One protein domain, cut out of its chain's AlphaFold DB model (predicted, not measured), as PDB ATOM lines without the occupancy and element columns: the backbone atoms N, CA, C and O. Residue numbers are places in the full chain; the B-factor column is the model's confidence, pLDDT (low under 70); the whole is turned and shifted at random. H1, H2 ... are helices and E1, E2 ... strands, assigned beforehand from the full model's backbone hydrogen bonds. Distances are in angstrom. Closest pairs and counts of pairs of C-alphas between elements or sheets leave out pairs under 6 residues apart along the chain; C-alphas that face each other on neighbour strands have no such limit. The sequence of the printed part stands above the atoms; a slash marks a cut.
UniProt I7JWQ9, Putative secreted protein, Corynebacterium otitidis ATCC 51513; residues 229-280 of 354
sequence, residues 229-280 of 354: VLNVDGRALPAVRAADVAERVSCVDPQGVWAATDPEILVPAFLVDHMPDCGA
ATOM      1  N   VAL A 229       8.584  25.081  14.437       71.25
ATOM      2  CA  VAL A 229       8.035  23.733  14.591       71.25
ATOM      3  C   VAL A 229       8.951  22.727  13.922       71.25
ATOM      4  O   VAL A 229       9.344  22.880  12.762       71.25
ATOM      5  N   LEU A 230       9.292  21.673  14.656       76.06
ATOM      6  CA  LEU A 230       9.987  20.521  14.111       76.06
ATOM      7  C   LEU A 230       8.951  19.471  13.709       76.06
ATOM      8  O   LEU A 230       8.208  18.963  14.543       76.06
ATOM      9  N   ASN A 231       8.916  19.120  12.426       77.75
ATOM     10  CA  ASN A 231       8.067  18.036  11.945       77.75
ATOM     11  C   ASN A 231       8.789  16.695  12.120       77.75
ATOM     12  O   ASN A 231       9.778  16.436  11.434       77.75
ATOM     13  N   VAL A 232       8.280  15.838  13.007       75.31
ATOM     14  CA  VAL A 232       8.803  14.484  13.254       75.31
ATOM     15  C   VAL A 232       7.686  13.483  12.989       75.31
ATOM     16  O   VAL A 232       6.652  13.517  13.650       75.31
ATOM     17  N   ASP A 233       7.864  12.623  11.985       81.94
ATOM     18  CA  ASP A 233       6.890  11.592  11.589       81.94
ATOM     19  C   ASP A 233       5.452  12.114  11.390       81.94
ATOM     20  O   ASP A 233       4.466  11.463  11.736       81.94
ATOM     21  N   GLY A 234       5.325  13.318  10.821       67.75
ATOM     22  CA  GLY A 234       4.032  13.957  10.552       67.75
ATOM     23  C   GLY A 234       3.376  14.620  11.767       67.75
ATOM     24  O   GLY A 234       2.243  15.078  11.656       67.75
ATOM     25  N   ARG A 235       4.071  14.695  12.906       60.75
ATOM     26  CA  ARG A 235       3.662  15.470  14.081       60.75
ATOM     27  C   ARG A 235       4.444  16.777  14.134       60.75
ATOM     28  O   ARG A 235       5.668  16.760  13.996       60.75
ATOM     29  N   ALA A 236       3.748  17.886  14.360       67.94
ATOM     30  CA  ALA A 236       4.375  19.170  14.643       67.94
ATOM     31  C   ALA A 236       4.772  19.215  16.124       67.94
ATOM     32  O   ALA A 236       3.917  19.133  17.002       67.94
ATOM     33  N   LEU A 237       6.072  19.310  16.397       67.06
ATOM     34  CA  LEU A 237       6.606  19.515  17.740       67.06
ATOM     35  C   LEU A 237       7.023  20.979  17.892       67.06
ATOM     36  O   LEU A 237       7.753  21.473  17.026       67.06
ATOM     37  N   PRO A 238       6.636  21.661  18.981       72.50
ATOM     38  CA  PRO A 238       7.217  22.950  19.326       72.50
ATOM     39  C   PRO A 238       8.739  22.835  19.426       72.50
ATOM     40  O   PRO A 238       9.277  21.870  19.986       72.50
ATOM     41  N   ALA A 239       9.439  23.806  18.861       79.69
ATOM     42  CA  ALA A 239      10.885  23.867  18.870       79.69
ATOM     43  C   ALA A 239      11.360  25.294  19.138       79.69
ATOM     44  O   ALA A 239      10.669  26.272  18.872       79.69
ATOM     45  N   VAL A 240      12.574  25.397  19.654       78.25
ATOM     46  CA  VAL A 240      13.292  26.658  19.843       78.25
ATOM     47  C   VAL A 240      14.556  26.639  18.996       78.25
ATOM     48  O   VAL A 240      15.030  25.570  18.600       78.25
ATOM     49  N   ARG A 241      15.095  27.811  18.670       84.75
ATOM     50  CA  ARG A 241      16.333  27.893  17.896       84.75
ATOM     51  C   ARG A 241      17.518  27.596  18.804       84.75
ATOM     52  O   ARG A 241      17.506  27.946  19.979       84.75
ATOM     53  N   ALA A 242      18.567  26.983  18.267       88.75
ATOM     54  CA  ALA A 242      19.780  26.696  19.026       88.75
ATOM     55  C   ALA A 242      20.427  27.974  19.588       88.75
ATOM     56  O   ALA A 242      21.057  27.908  20.639       88.75
ATOM     57  N   ALA A 243      20.226  29.128  18.938       83.75
ATOM     58  CA  ALA A 243      20.614  30.432  19.478       83.75
ATOM     59  C   ALA A 243      19.946  30.732  20.832       83.75
ATOM     60  O   ALA A 243      20.636  31.088  21.784       83.75
ATOM     61  N   ASP A 244      18.632  30.515  20.928       81.56
ATOM     62  CA  ASP A 244      17.858  30.731  22.157       81.56
ATOM     63  C   ASP A 244      18.298  29.742  23.253       81.56
ATOM     64  O   ASP A 244      18.397  30.089  24.429       81.56
ATOM     65  N   VAL A 245      18.634  28.503  22.867       88.69
ATOM     66  CA  VAL A 245      19.194  27.504  23.794       88.69
ATOM     67  C   VAL A 245      20.574  27.926  24.296       88.69
ATOM     68  O   VAL A 245      20.851  27.795  25.485       88.69
ATOM     69  N   ALA A 246      21.432  28.449  23.419       88.62
ATOM     70  CA  ALA A 246      22.770  28.906  23.781       88.62
ATOM     71  C   ALA A 246      22.739  30.053  24.797       88.62
ATOM     72  O   ALA A 246      23.543  30.062  25.730       88.62
ATOM     73  N   GLU A 247      21.800  30.986  24.641       82.94
ATOM     74  CA  GLU A 247      21.555  32.043  25.620       82.94
ATOM     75  C   GLU A 247      21.079  31.455  26.953       82.94
ATOM     76  O   GLU A 247      21.720  31.671  27.990       82.94
ATOM     77  N   ARG A 248      20.024  30.627  26.901       85.38
ATOM     78  CA  ARG A 248      19.433  29.964  28.068       85.38
ATOM     79  C   ARG A 248      20.464  29.204  28.882       85.38
ATOM     80  O   ARG A 248      20.439  29.304  30.092       85.38
ATOM     81  N   VAL A 249      21.358  28.434  28.268       91.00
ATOM     82  CA  VAL A 249      22.256  27.530  29.009       91.00
ATOM     83  C   VAL A 249      23.671  28.081  29.193       91.00
ATOM     84  O   VAL A 249      24.589  27.339  29.551       91.00
ATOM     85  N   SER A 250      23.872  29.376  28.950       87.56
ATOM     86  CA  SER A 250      25.191  30.023  28.909       87.56
ATOM     87  C   SER A 250      26.058  29.796  30.162       87.56
ATOM     88  O   SER A 250      27.277  29.659  30.055       87.56
ATOM     89  N   CYS A 251      25.454  29.672  31.345       84.94
ATOM     90  CA  CYS A 251      26.137  29.381  32.612       84.94
ATOM     91  C   CYS A 251      26.621  27.929  32.770       84.94
ATOM     92  O   CYS A 251      27.469  27.652  33.620       84.94
ATOM     93  N   VAL A 252      26.113  26.996  31.961       89.50
ATOM     94  CA  VAL A 252      26.436  25.560  32.029       89.50
ATOM     95  C   VAL A 252      26.969  24.995  30.710       89.50
ATOM     96  O   VAL A 252      27.074  23.778  30.565       89.50
ATOM     97  N   ASP A 253      27.377  25.856  29.773       88.81
ATOM     98  CA  ASP A 253      28.010  25.468  28.507       88.81
ATOM     99  C   ASP A 253      29.508  25.847  28.459       88.81
ATOM    100  O   ASP A 253      29.943  26.643  27.623       88.81
ATOM    101  N   PRO A 254      30.364  25.281  29.336       84.81
ATOM    102  CA  PRO A 254      31.775  25.664  29.429       84.81
ATOM    103  C   PRO A 254      32.585  25.301  28.179       84.81
ATOM    104  O   PRO A 254      33.735  25.716  28.046       84.81
ATOM    105  N   GLN A 255      32.035  24.456  27.306       89.75
ATOM    106  CA  GLN A 255      32.660  24.055  26.047       89.75
ATOM    107  C   GLN A 255      32.087  24.821  24.845       89.75
ATOM    108  O   GLN A 255      32.580  24.628  23.736       89.75
ATOM    109  N   GLY A 256      31.089  25.689  25.053       87.50
ATOM    110  CA  GLY A 256      30.454  26.477  24.000       87.50
ATOM    111  C   GLY A 256      29.772  25.619  22.935       87.50
ATOM    112  O   GLY A 256      29.775  26.000  21.769       87.50
ATOM    113  N   VAL A 257      29.254  24.442  23.296       90.50
ATOM    114  CA  VAL A 257      28.597  23.521  22.360       90.50
ATOM    115  C   VAL A 257      27.383  24.187  21.725       90.50
ATOM    116  O   VAL A 257      27.230  24.138  20.504       90.50
ATOM    117  N   TRP A 258      26.545  24.842  22.524       89.06
ATOM    118  CA  TRP A 258      25.354  25.523  22.030       89.06
ATOM    119  C   TRP A 258      25.721  26.802  21.291       89.06
ATOM    120  O   TRP A 258      25.215  27.036  20.198       89.06
ATOM    121  N   ALA A 259      26.692  27.563  21.803       85.06
ATOM    122  CA  ALA A 259      27.202  28.757  21.126       85.06
ATOM    123  C   ALA A 259      27.867  28.457  19.763       85.06
ATOM    124  O   ALA A 259      27.879  29.310  18.878       85.06
ATOM    125  N   ALA A 260      28.431  27.258  19.589       89.94
ATOM    126  CA  ALA A 260      29.034  26.798  18.337       89.94
ATOM    127  C   ALA A 260      28.050  26.054  17.416       89.94
ATOM    128  O   ALA A 260      28.415  25.719  16.284       89.94
ATOM    129  N   THR A 261      26.832  25.766  17.885       91.75
ATOM    130  CA  THR A 261      25.780  25.143  17.076       91.75
ATOM    131  C   THR A 261      25.225  26.174  16.091       91.75
ATOM    132  O   THR A 261      25.153  27.360  16.404       91.75
ATOM    133  N   ASP A 262      24.854  25.740  14.882       91.75
ATOM    134  CA  ASP A 262      24.199  26.628  13.915       91.75
ATOM    135  C   ASP A 262      22.942  27.237  14.569       91.75
ATOM    136  O   ASP A 262      22.078  26.469  15.010       91.75
ATOM    137  N   PRO A 263      22.836  28.578  14.659       83.06
ATOM    138  CA  PRO A 263      21.774  29.244  15.408       83.06
ATOM    139  C   PRO A 263      20.375  28.890  14.899       83.06
ATOM    140  O   PRO A 263      19.421  28.975  15.663       83.06
ATOM    141  N   GLU A 264      20.246  28.460  13.642       86.44
ATOM    142  CA  GLU A 264      18.967  28.126  13.014       86.44
ATOM    143  C   GLU A 264      18.512  26.681  13.278       86.44
ATOM    144  O   GLU A 264      17.392  26.316  12.914       86.44
ATOM    145  N   ILE A 265      19.348  25.837  13.901       90.25
ATOM    146  CA  ILE A 265      18.954  24.469  14.258       90.25
ATOM    147  C   ILE A 265      17.784  24.516  15.236       90.25
ATOM    148  O   ILE A 265      17.833  25.188  16.262       90.25
ATOM    149  N   LEU A 266      16.738  23.755  14.920       88.12
ATOM    150  CA  LEU A 266      15.580  23.614  15.785       88.12
ATOM    151  C   LEU A 266      15.823  22.512  16.808       88.12
ATOM    152  O   LEU A 266      16.059  21.354  16.457       88.12
ATOM    153  N   VAL A 267      15.727  22.885  18.076       87.56
ATOM    154  CA  VAL A 267      15.787  21.982  19.215       87.56
ATOM    155  C   VAL A 267      14.358  21.786  19.708       87.56
ATOM    156  O   VAL A 267      13.689  22.779  19.998       87.56
ATOM    157  N   PRO A 268      13.854  20.544  19.799       85.50
ATOM    158  CA  PRO A 268      12.547  20.295  20.391       85.50
ATOM    159  C   PRO A 268      12.442  20.954  21.767       85.50
ATOM    160  O   PRO A 268      13.301  20.724  22.620       85.50
ATOM    161  N   ALA A 269      11.399  21.755  21.984       75.62
ATOM    162  CA  ALA A 269      11.274  22.580  23.184       75.62
ATOM    163  C   ALA A 269      11.322  21.728  24.468       75.62
ATOM    164  O   ALA A 269      11.992  22.092  25.428       75.62
ATOM    165  N   PHE A 270      10.751  20.517  24.432       71.69
ATOM    166  CA  PHE A 270      10.765  19.581  25.565       71.69
ATOM    167  C   PHE A 270      12.173  19.155  26.016       71.69
ATOM    168  O   PHE A 270      12.351  18.754  27.160       71.69
ATOM    169  N   LEU A 271      13.185  19.208  25.141       80.25
ATOM    170  CA  LEU A 271      14.568  18.932  25.542       80.25
ATOM    171  C   LEU A 271      15.179  20.115  26.293       80.25
ATOM    172  O   LEU A 271      16.013  19.913  27.170       80.25
ATOM    173  N   VAL A 272      14.779  21.330  25.929       81.56
ATOM    174  CA  VAL A 272      15.336  22.590  26.435       81.56
ATOM    175  C   VAL A 272      14.824  22.908  27.836       81.56
ATOM    176  O   VAL A 272      15.569  23.440  28.655       81.56
ATOM    177  N   ASP A 273      13.608  22.483  28.156       68.31
ATOM    178  CA  ASP A 273      13.021  22.600  29.494       68.31
ATOM    179  C   ASP A 273      13.800  21.855  30.581       68.31
ATOM    180  O   ASP A 273      13.819  22.267  31.738       68.31
ATOM    181  N   HIS A 274      14.481  20.768  30.216       78.31
ATOM    182  CA  HIS A 274      15.350  20.029  31.132       78.31
ATOM    183  C   HIS A 274      16.754  20.632  31.246       78.31
ATOM    184  O   HIS A 274      17.599  20.096  31.969       78.31
ATOM    185  N   MET A 275      17.024  21.715  30.521       83.44
ATOM    186  CA  MET A 275      18.290  22.422  30.593       83.44
ATOM    187  C   MET A 275      18.200  23.580  31.594       83.44
ATOM    188  O   MET A 275      17.151  24.228  31.685       83.44
ATOM    189  N   PRO A 276      19.294  23.870  32.322       80.06
ATOM    190  CA  PRO A 276      19.361  25.014  33.223       80.06
ATOM    191  C   PRO A 276      19.010  26.322  32.518       80.06
ATOM    192  O   PRO A 276      19.495  26.573  31.416       80.06
ATOM    193  N   ASP A 277      18.185  27.142  33.167       79.62
ATOM    194  CA  ASP A 277      17.893  28.499  32.721       79.62
ATOM    195  C   ASP A 277      18.843  29.484  33.395       79.62
ATOM    196  O   ASP A 277      18.658  29.913  34.531       79.62
ATOM    197  N   CYS A 278      19.902  29.814  32.682       79.94
ATOM    198  CA  CYS A 278      20.887  30.808  33.056       79.94
ATOM    199  C   CYS A 278      20.395  32.241  32.803       79.94
ATOM    200  O   CYS A 278      21.101  33.181  33.158       79.94
ATOM    201  N   GLY A 279      19.204  32.412  32.207       58.56
ATOM    202  CA  GLY A 279      18.533  33.696  31.997       58.56
ATOM    203  C   GLY A 279      17.824  34.253  33.238       58.56
ATOM    204  O   GLY A 279      17.317  35.368  33.187       58.56
ATOM    205  N   ALA A 280      17.829  33.525  34.359       49.47
ATOM    206  CA  ALA A 280      17.408  34.009  35.676       49.47
ATOM    207  C   ALA A 280      18.604  34.018  36.647       49.47
ATOM    208  O   ALA A 280      18.642  33.299  37.642       49.47
TER     209      ALA A 280
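This is residues 229 to 280 of the 354 residues of the protein "Putative secreted protein" of Corynebacterium otitidis ATCC 51513 (UniProt I7JWQ9). A narrow three-stranded sheet forms one end of an elongated domain, with the hairpin of E1 and E2 at its tip. From it the chain passes through H1 into a wide loop, residues 249 to 265, which makes the other end and returns to the sheet as E3, followed by the short H2. The printed part has 52 residues, in the order E1, E2, H1, E3, H2; the sheet runs E1, E2, E3, antiparallel throughout. The class is mixed, helices and strands, with under half of the residues in named elements. The whole is compact, with a radius of gyration of the C-alphas of 11.3 A, and spans 35 by 21 by 13 A.

E2, residues 235 to 241, is 18.2 A long. E1 is residues 229 to 232, beginning at C-alpha 229 (8.035, 23.733, 14.591), and E3 is residues 266 to 268. H1, residues 242 to 248, is 9.6 A long; H2, residues 269 to 272, ends at C-alpha 272 (15.336, 22.590, 26.435).

E2 is the inner strand, and its pairing is staggered: residues 235 to 238 pair with E1, residues 239 to 241 with E3. N 230 and O 237 are 2.8 A apart, and N 240 and O 267 are 2.9 A apart, both within hydrogen-bond range. H1 only grazes the sheet, with residues 242 to 245; its closest C-alphas to E3 are Ala 242 and Leu 266, 6.1 A apart. H2 is on the sheet, at a height of 5.9 A, over none of the strands. H1 and H2 are close but not clearly touching, with closest C-alphas Val 245 and Val 272 6.8 A apart. Every O i to N i+4 pair in H1 is within hydrogen-bond range; H2 is too short for such a pair.

The farthest C-alphas, Gly 234 and Pro 254, are 35.5 A apart. The printed part has no cut, and the link from H1 to E3 is long, with 17 residues. Mean pLDDT of the printed part is 81.0; residues 234 to 237, 273, and 279 to 280 are under 70.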